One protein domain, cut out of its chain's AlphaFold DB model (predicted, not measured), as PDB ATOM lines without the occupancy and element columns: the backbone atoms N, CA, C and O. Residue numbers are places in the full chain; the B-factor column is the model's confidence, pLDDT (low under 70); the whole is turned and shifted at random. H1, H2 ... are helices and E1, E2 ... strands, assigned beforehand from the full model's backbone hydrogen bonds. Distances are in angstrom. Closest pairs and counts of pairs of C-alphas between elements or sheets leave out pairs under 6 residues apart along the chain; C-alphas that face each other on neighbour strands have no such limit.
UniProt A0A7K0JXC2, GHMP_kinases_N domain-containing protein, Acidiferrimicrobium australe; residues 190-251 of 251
ATOM      1  N   ASP A 190     -31.758   5.738  -9.011       98.06
ATOM      2  CA  ASP A 190     -31.924   6.751  -7.978       98.06
ATOM      3  C   ASP A 190     -30.723   6.715  -7.042       98.06
ATOM      4  O   ASP A 190     -30.298   5.639  -6.617       98.06
ATOM      5  N   VAL A 191     -30.177   7.886  -6.729       97.62
ATOM      6  CA  VAL A 191     -29.027   8.053  -5.842       97.62
ATOM      7  C   VAL A 191     -29.336   9.149  -4.835       97.62
ATOM      8  O   VAL A 191     -29.651  10.277  -5.213       97.62
ATOM      9  N   GLU A 192     -29.208   8.832  -3.555       96.75
ATOM     10  CA  GLU A 192     -29.433   9.766  -2.453       96.75
ATOM     11  C   GLU A 192     -28.259   9.726  -1.464       96.75
ATOM     12  O   GLU A 192     -27.671   8.660  -1.261       96.75
ATOM     13  N   PRO A 193     -27.905  10.849  -0.813       96.56
ATOM     14  CA  PRO A 193     -26.947  10.832   0.288       96.56
ATOM     15  C   PRO A 193     -27.434   9.942   1.441       96.56
ATOM     16  O   PRO A 193     -28.588  10.027   1.858       96.56
ATOM     17  N   ALA A 194     -26.547   9.115   1.992       96.25
ATOM     18  CA  ALA A 194     -26.847   8.214   3.107       96.25
ATOM     19  C   ALA A 194     -25.648   8.071   4.056       96.25
ATOM     20  O   ALA A 194     -24.535   8.468   3.739       96.25
ATOM     21  N   GLU A 195     -25.834   7.473   5.234       95.75
ATOM     22  CA  GLU A 195     -24.724   7.273   6.185       95.75
ATOM     23  C   GLU A 195     -23.692   6.232   5.712       95.75
ATOM     24  O   GLU A 195     -22.526   6.288   6.103       95.75
ATOM     25  N   ARG A 196     -24.122   5.273   4.885       96.00
ATOM     26  CA  ARG A 196     -23.315   4.170   4.344       96.00
ATOM     27  C   ARG A 196     -23.841   3.748   2.976       96.00
ATOM     28  O   ARG A 196     -25.007   4.009   2.678       96.00
ATOM     29  N   LEU A 197     -23.021   3.022   2.219       97.50
ATOM     30  CA  LEU A 197     -23.436   2.444   0.947       97.50
ATOM     31  C   LEU A 197     -24.587   1.455   1.156       97.50
ATOM     32  O   LEU A 197     -24.461   0.483   1.906       97.50
ATOM     33  N   ALA A 198     -25.697   1.692   0.470       97.88
ATOM     34  CA  ALA A 198     -26.812   0.766   0.381       97.88
ATOM     35  C   ALA A 198     -27.226   0.648  -1.081       97.88
ATOM     36  O   ALA A 198     -27.509   1.654  -1.722       97.88
ATOM     37  N   VAL A 199     -27.266  -0.571  -1.610       98.12
ATOM     38  CA  VAL A 199     -27.694  -0.835  -2.984       98.12
ATOM     39  C   VAL A 199     -28.951  -1.681  -2.919       98.12
ATOM     40  O   VAL A 199     -29.027  -2.629  -2.144       98.12
ATOM     41  N   THR A 200     -29.946  -1.328  -3.721       98.25
ATOM     42  CA  THR A 200     -31.149  -2.135  -3.915       98.25
ATOM     43  C   THR A 200     -31.476  -2.198  -5.396       98.25
ATOM     44  O   THR A 200     -31.265  -1.224  -6.118       98.25
ATOM     45  N   ALA A 201     -31.991  -3.334  -5.857       97.94
ATOM     46  CA  ALA A 201     -32.371  -3.517  -7.251       97.94
ATOM     47  C   ALA A 201     -33.771  -4.132  -7.383       97.94
ATOM     48  O   ALA A 201     -34.172  -4.987  -6.592       97.94
ATOM     49  N   THR A 202     -34.515  -3.695  -8.399       98.38
ATOM     50  CA  THR A 202     -35.819  -4.240  -8.800       98.38
ATOM     51  C   THR A 202     -35.869  -4.470 -10.311       98.38
ATOM     52  O   THR A 202     -35.103  -3.880 -11.075       98.38
ATOM     53  N   GLY A 203     -36.789  -5.331 -10.752       97.50
ATOM     54  CA  GLY A 203     -36.891  -5.728 -12.155       97.50
ATOM     55  C   GLY A 203     -35.825  -6.757 -12.539       97.50
ATOM     56  O   GLY A 203     -35.507  -7.664 -11.765       97.50
ATOM     57  N   HIS A 204     -35.285  -6.638 -13.748       97.12
ATOM     58  CA  HIS A 204     -34.236  -7.521 -14.244       97.12
ATOM     59  C   HIS A 204     -32.902  -7.265 -13.530       97.12
ATOM     60  O   HIS A 204     -32.401  -6.145 -13.518       97.12
ATOM     61  N   GLY A 205     -32.305  -8.325 -12.977       93.38
ATOM     62  CA  GLY A 205     -31.060  -8.241 -12.208       93.38
ATOM     63  C   GLY A 205     -31.258  -7.960 -10.716       93.38
ATOM     64  O   GLY A 205     -30.277  -7.735 -10.016       93.38
ATOM     65  N   ALA A 206     -32.495  -7.995 -10.205       96.06
ATOM     66  CA  ALA A 206     -32.772  -7.868  -8.770       96.06
ATOM     67  C   ALA A 206     -32.150  -8.996  -7.920       96.06
ATOM     68  O   ALA A 206     -31.918  -8.816  -6.728       96.06
ATOM     69  N   ASP A 207     -31.878 -10.142  -8.545       95.12
ATOM     70  CA  ASP A 207     -31.223 -11.325  -7.987       95.12
ATOM     71  C   ASP A 207     -29.686 -11.235  -7.962       95.12
ATOM     72  O   ASP A 207     -29.028 -12.097  -7.378       95.12
ATOM     73  N   LEU A 208     -29.102 -10.199  -8.575       94.06
ATOM     74  CA  LEU A 208     -27.660  -9.964  -8.546       94.06
ATOM     75  C   LEU A 208     -27.199  -9.458  -7.167       94.06
ATOM     76  O   LEU A 208     -27.989  -8.861  -6.433       94.06
ATOM     77  N   PRO A 209     -25.912  -9.643  -6.811       95.75
ATOM     78  CA  PRO A 209     -25.352  -9.104  -5.574       95.75
ATOM     79  C   PRO A 209     -25.551  -7.587  -5.458       95.75
ATOM     80  O   PRO A 209     -25.168  -6.831  -6.347       95.75
ATOM     81  N   GLN A 210     -26.135  -7.147  -4.342       96.25
ATOM     82  CA  GLN A 210     -26.444  -5.741  -4.049       96.25
ATOM     83  C   GLN A 210     -25.429  -5.159  -3.054       96.25
ATOM     84  O   GLN A 210     -25.780  -4.609  -2.012       96.25
ATOM     85  N   ASP A 211     -24.148  -5.347  -3.356       94.94
ATOM     86  CA  ASP A 211     -23.022  -4.872  -2.556       94.94
ATOM     87  C   ASP A 211     -22.191  -3.831  -3.330       94.94
ATOM     88  O   ASP A 211     -22.581  -3.354  -4.399       94.94
ATOM     89  N   ALA A 212     -21.029  -3.457  -2.791       95.38
ATOM     90  CA  ALA A 212     -20.114  -2.511  -3.432       95.38
ATOM     91  C   ALA A 212     -19.590  -2.980  -4.805       95.38
ATOM     92  O   ALA A 212     -19.107  -2.164  -5.589       95.38
ATOM     93  N   GLY A 213     -19.686  -4.278  -5.113       96.06
ATOM     94  CA  GLY A 213     -19.339  -4.848  -6.409       96.06
ATOM     95  C   GLY A 213     -20.395  -4.601  -7.488       96.06
ATOM     96  O   GLY A 213     -20.096  -4.774  -8.671       96.06
ATOM     97  N   HIS A 214     -21.602  -4.154  -7.135       96.94
ATOM     98  CA  HIS A 214     -22.634  -3.831  -8.117       96.94
ATOM     99  C   HIS A 214     -22.183  -2.675  -9.031       96.94
ATOM    100  O   HIS A 214     -21.732  -1.634  -8.553       96.94
ATOM    101  N   LEU A 215     -22.339  -2.810 -10.355       97.00
ATOM    102  CA  LEU A 215     -21.831  -1.822 -11.325       97.00
ATOM    103  C   LEU A 215     -22.374  -0.405 -11.073       97.00
ATOM    104  O   LEU A 215     -21.609   0.554 -11.090       97.00
ATOM    105  N   ALA A 216     -23.669  -0.280 -10.764       96.69
ATOM    106  CA  ALA A 216     -24.272   1.006 -10.402       96.69
ATOM    107  C   ALA A 216     -23.588   1.664  -9.191       96.69
ATOM    108  O   ALA A 216     -23.417   2.876  -9.173       96.69
ATOM    109  N   ALA A 217     -23.168   0.868  -8.199       97.06
ATOM    110  CA  ALA A 217     -22.460   1.378  -7.032       97.06
ATOM    111  C   ALA A 217     -21.069   1.874  -7.414       97.06
ATOM    112  O   ALA A 217     -20.711   2.994  -7.070       97.06
ATOM    113  N   GLN A 218     -20.319   1.095  -8.195       97.44
ATOM    114  CA  GLN A 218     -18.992   1.501  -8.664       97.44
ATOM    115  C   GLN A 218     -19.042   2.827  -9.439       97.44
ATOM    116  O   GLN A 218     -18.246   3.728  -9.174       97.44
ATOM    117  N   VAL A 219     -20.005   2.966 -10.354       96.88
ATOM    118  CA  VAL A 219     -20.189   4.181 -11.162       96.88
ATOM    119  C   VAL A 219     -20.633   5.354 -10.289       96.88
ATOM    120  O   VAL A 219     -20.009   6.412 -10.332       96.88
ATOM    121  N   ALA A 220     -21.659   5.175  -9.453       95.88
ATOM    122  CA  ALA A 220     -22.170   6.243  -8.598       95.88
ATOM    123  C   ALA A 220     -21.112   6.746  -7.607       95.88
ATOM    124  O   ALA A 220     -20.960   7.955  -7.447       95.88
ATOM    125  N   VAL A 221     -20.337   5.846  -6.995       95.75
ATOM    126  CA  VAL A 221     -19.244   6.208  -6.079       95.75
ATOM    127  C   VAL A 221     -18.129   6.946  -6.815       95.75
ATOM    128  O   VAL A 221     -17.624   7.945  -6.306       95.75
ATOM    129  N   ALA A 222     -17.769   6.511  -8.027       95.50
ATOM    130  CA  ALA A 222     -16.767   7.197  -8.839       95.50
ATOM    131  C   ALA A 222     -17.211   8.614  -9.245       95.50
ATOM    132  O   ALA A 222     -16.393   9.533  -9.241       95.50
ATOM    133  N   VAL A 223     -18.495   8.799  -9.566       94.06
ATOM    134  CA  VAL A 223     -19.062  10.101  -9.958       94.06
ATOM    135  C   VAL A 223     -19.249  11.026  -8.752       94.06
ATOM    136  O   VAL A 223     -18.911  12.206  -8.829       94.06
ATOM    137  N   ALA A 224     -19.778  10.512  -7.641       93.19
ATOM    138  CA  ALA A 224     -20.052  11.301  -6.441       93.19
ATOM    139  C   ALA A 224     -18.801  11.557  -5.584       93.19
ATOM    140  O   ALA A 224     -18.796  12.478  -4.769       93.19
ATOM    141  N   GLY A 225     -17.755  10.739  -5.729       94.81
ATOM    142  CA  GLY A 225     -16.536  10.813  -4.920       94.81
ATOM    143  C   GLY A 225     -16.701  10.311  -3.479       94.81
ATOM    144  O   GLY A 225     -15.844  10.571  -2.638       94.81
ATOM    145  N   THR A 226     -17.795   9.610  -3.168       94.25
ATOM    146  CA  THR A 226     -18.085   9.070  -1.831       94.25
ATOM    147  C   THR A 226     -18.927   7.798  -1.914       94.25
ATOM    148  O   THR A 226     -19.709   7.628  -2.843       94.25
ATOM    149  N   ASP A 227     -18.780   6.913  -0.929       94.81
ATOM    150  CA  ASP A 227     -19.570   5.689  -0.742       94.81
ATOM    151  C   ASP A 227     -20.793   5.885   0.168       94.81
ATOM    152  O   ASP A 227     -21.561   4.956   0.412       94.81
ATOM    153  N   ARG A 228     -21.013   7.107   0.650       96.12
ATOM    154  CA  ARG A 228     -22.136   7.501   1.506       96.12
ATOM    155  C   ARG A 228     -23.418   7.722   0.703       96.12
ATOM    156  O   ARG A 228     -23.972   8.820   0.679       96.12
ATOM    157  N   LEU A 229     -23.860   6.671   0.012       96.88
ATOM    158  CA  LEU A 229     -24.949   6.715  -0.963       96.88
ATOM    159  C   LEU A 229     -25.963   5.588  -0.743       96.88
ATOM    160  O   LEU A 229     -25.595   4.424  -0.594       96.88
ATOM    161  N   ALA A 230     -27.247   5.922  -0.807       97.81
ATOM    162  CA  ALA A 230     -28.316   4.964  -1.043       97.81
ATOM    163  C   ALA A 230     -28.635   4.951  -2.541       97.81
ATOM    164  O   ALA A 230     -28.923   5.990  -3.131       97.81
ATOM    165  N   ILE A 231     -28.555   3.775  -3.156       98.19
ATOM    166  CA  ILE A 231     -28.720   3.568  -4.591       98.19
ATOM    167  C   ILE A 231     -29.872   2.595  -4.807       98.19
ATOM    168  O   ILE A 231     -29.858   1.470  -4.296       98.19
ATOM    169  N   HIS A 232     -30.856   3.009  -5.594       98.44
ATOM    170  CA  HIS A 232     -31.929   2.142  -6.052       98.44
ATOM    171  C   HIS A 232     -31.888   2.010  -7.570       98.44
ATOM    172  O   HIS A 232     -31.935   2.999  -8.294       98.44
ATOM    173  N   VAL A 233     -31.803   0.775  -8.051       98.50
ATOM    174  CA  VAL A 233     -31.776   0.447  -9.475       98.50
ATOM    175  C   VAL A 233     -33.091  -0.221  -9.852       98.50
ATOM    176  O   VAL A 233     -33.487  -1.223  -9.260       98.50
ATOM    177  N   HIS A 234     -33.752   0.290 -10.879       98.50
ATOM    178  CA  HIS A 234     -34.885  -0.363 -11.519       98.50
ATOM    179  C   HIS A 234     -34.552  -0.610 -12.987       98.50
ATOM    180  O   HIS A 234     -34.279   0.342 -13.714       98.50
ATOM    181  N   SER A 235     -34.550  -1.868 -13.430       98.06
ATOM    182  CA  SER A 235     -34.181  -2.217 -14.807       98.06
ATOM    183  C   SER A 235     -35.253  -3.050 -15.498       98.06
ATOM    184  O   SER A 235     -35.571  -4.158 -15.064       98.06
ATOM    185  N   ASP A 236     -35.714  -2.564 -16.646       98.25
ATOM    186  CA  ASP A 236     -36.520  -3.325 -17.606       98.25
ATOM    187  C   ASP A 236     -35.644  -4.090 -18.613       98.25
ATOM    188  O   ASP A 236     -36.156  -4.833 -19.448       98.25
ATOM    189  N   ILE A 237     -34.316  -3.915 -18.573       98.25
ATOM    190  CA  ILE A 237     -33.387  -4.485 -19.555       98.25
ATOM    191  C   ILE A 237     -32.925  -5.875 -19.085       98.25
ATOM    192  O   ILE A 237     -32.228  -5.971 -18.070       98.25
ATOM    193  N   PRO A 238     -33.220  -6.959 -19.829       97.38
ATOM    194  CA  PRO A 238     -32.758  -8.298 -19.480       97.38
ATOM    195  C   PRO A 238     -31.227  -8.416 -19.463       97.38
ATOM    196  O   PRO A 238     -30.541  -8.148 -20.457       97.38
ATOM    197  N   VAL A 239     -30.688  -8.892 -18.340       96.25
ATOM    198  CA  VAL A 239     -29.248  -9.122 -18.159       96.25
ATOM    199  C   VAL A 239     -28.784 -10.286 -19.044       96.25
ATOM    200  O   VAL A 239     -29.466 -11.301 -19.181       96.25
ATOM    201  N   GLY A 240     -27.621 -10.135 -19.685       93.94
ATOM    202  CA  GLY A 240     -26.994 -11.205 -20.476       93.94
ATOM    203  C   GLY A 240     -27.679 -11.536 -21.809       93.94
ATOM    204  O   GLY A 240     -27.360 -12.554 -22.414       93.94
ATOM    205  N   ARG A 241     -28.612 -10.701 -22.294       96.19
ATOM    206  CA  ARG A 241     -29.341 -10.929 -23.562       96.19
ATOM    207  C   ARG A 241     -28.842 -10.111 -24.754       96.19
ATOM    208  O   ARG A 241     -29.521 -10.048 -25.770       96.19
ATOM    209  N   GLY A 242     -27.681  -9.469 -24.634       95.19
ATOM    210  CA  GLY A 242     -27.150  -8.601 -25.693       95.19
ATOM    211  C   GLY A 242     -27.935  -7.296 -25.884       95.19
ATOM    212  O   GLY A 242     -27.807  -6.667 -26.924       95.19
ATOM    213  N   LEU A 243     -28.730  -6.890 -24.884       97.38
ATOM    214  CA  LEU A 243     -29.556  -5.670 -24.893       97.38
ATOM    215  C   LEU A 243     -28.915  -4.504 -24.117       97.38
ATOM    216  O   LEU A 243     -29.593  -3.567 -23.702       97.38
ATOM    217  N   GLY A 244     -27.604  -4.578 -23.881       96.94
ATOM    218  CA  GLY A 244     -26.839  -3.457 -23.343       96.94
ATOM    219  C   GLY A 244     -27.114  -3.101 -21.879       96.94
ATOM    220  O   GLY A 244     -26.836  -1.976 -21.500       96.94
ATOM    221  N   SER A 245     -27.611  -4.017 -21.035       97.31
ATOM    222  CA  SER A 245     -27.907  -3.731 -19.611       97.31
ATOM    223  C   SER A 245     -26.710  -3.137 -18.846       97.31
ATOM    224  O   SER A 245     -26.837  -2.095 -18.211       97.31
ATOM    225  N   SER A 246     -25.522  -3.741 -18.962       96.44
ATOM    226  CA  SER A 246     -24.310  -3.223 -18.309       96.44
ATOM    227  C   SER A 246     -23.844  -1.894 -18.904       96.44
ATOM    228  O   SER A 246     -23.366  -1.037 -18.175       96.44
ATOM    229  N   ALA A 247     -24.000  -1.713 -20.219       97.06
ATOM    230  CA  ALA A 247     -23.654  -0.461 -20.883       97.06
ATOM    231  C   ALA A 247     -24.587   0.674 -20.439       97.06
ATOM    232  O   ALA A 247     -24.113   1.763 -20.152       97.06
ATOM    233  N   ALA A 248     -25.888   0.401 -20.312       97.56
ATOM    234  CA  ALA A 248     -26.870   1.364 -19.829       97.56
ATOM    235  C   ALA A 248     -26.613   1.777 -18.370       97.56
ATOM    236  O   ALA A 248     -26.810   2.931 -18.031       97.56
ATOM    237  N   LEU A 249     -26.138   0.860 -17.517       97.00
ATOM    238  CA  LEU A 249     -25.737   1.176 -16.139       97.00
ATOM    239  C   LEU A 249     -24.452   2.007 -16.032       97.00
ATOM    240  O   LEU A 249     -24.216   2.619 -14.995       97.00
ATOM    241  N   ALA A 250     -23.594   1.966 -17.051       96.44
ATOM    242  CA  ALA A 250     -22.315   2.667 -17.054       96.44
ATOM    243  C   ALA A 250     -22.407   4.123 -17.547       96.44
ATOM    244  O   ALA A 250     -21.443   4.868 -17.372       96.44
ATOM    245  N   VAL A 251     -23.519   4.497 -18.189       93.56
ATOM    246  CA  VAL A 251     -23.794   5.834 -18.749       93.56
ATOM    247  C   VAL A 251     -24.585   6.664 -17.749       93.56
ATOM    248  O   VAL A 251     -24.204   7.841 -17.561       93.56
TER     249      VAL A 251
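This is residues 190 to 251 of the 251 residues of the protein "GHMP_kinases_N domain-containing protein" of Acidiferrimicrobium australe (UniProt A0A7K0JXC2). A small, three-stranded sheet, with E3 in the middle between E1 and E2, forms one layer, and helix H1 covers one face of it, running slantwise to the strands, while no named helix is on the other face. The short helix H2, near the end of the printed part, packs on H1 and runs the same way at a shallow tilt of 14 degrees, but is only just not on the sheet, with 4 pairs of C-alphas within 10 A. The printed part has 62 residues with two named helices and three named strands, in the order E1, E2, H1, E3, H2; the sheet runs E1, E3, E2 and is mixed, and the class is mixed, helices and strands. The whole is compact, with a radius of gyration of the C-alphas of 11.3 A, yet elongated in outline, spanning 34 by 19 by 17 A.

The sheet's inner strand E3, residues 229 to 235, is the longest strand, 18.9 A from first to last C-alpha. E2, residues 198 to 203, measures 17.3 A. E1, residues 190 to 193, begins at C-alpha 190 at (-31.924, 6.751, -7.978) and measures 10.5 A. H1, residues 215 to 224, begins at C-alpha 215 at (-21.831, -1.822, -11.325) and measures 14.1 A. H2, residues 245 to 250, measures 8.9 A and ends at C-alpha 250 at (-22.315, 2.667, -17.054).

E3 and E2 are parallel, at 10 degrees, with N 200 and O 231 at 2.9 A and N 233 and O 200 at 2.8 A, both within hydrogen-bond range. E1 and E3 are antiparallel, at 174 degrees, with N 190 and O 232 within hydrogen-bond range at 2.8 A. The edge strands E1 and E2 are apart. H1 is on the sheet at a height over the sheet of 9.8 A. It lies over E3, only just over that strand alone, since 6 of its C-alphas fall on E3 and 2 on E1. On the local plane its line and that of E3 stand at 44 degrees, slantwise to the strands. The closest C-alphas of H1 and E3 are those of Ala 217 and Ile 231, 7.1 A apart. E2, H1 and E3 form a strand-helix-strand unit, two parallel neighbour strands with a helix between them along the chain, and its crossover is left-handed. H1 and H2 touch, the closest C-alphas being those of Ala 216 and Leu 249 at 5.9 A. They run the same way at a shallow tilt of 14 degrees. H2 is only just not on the sheet, with 4 pairs of C-alphas within 10 A, and is apart from E1 and E2. In H1 and H2 every O i to N i+4 pair is within hydrogen-bond range.

The two C-alphas farthest apart are those of Glu 195 and Gly 242, at 35.7 A. The printed part has no cut and ends at residue 251, the chain's last residue. The link from E2 to H1 is long, with 11 residues. The mean pLDDT of the printed part is 96.5, and no printed residue is under 70.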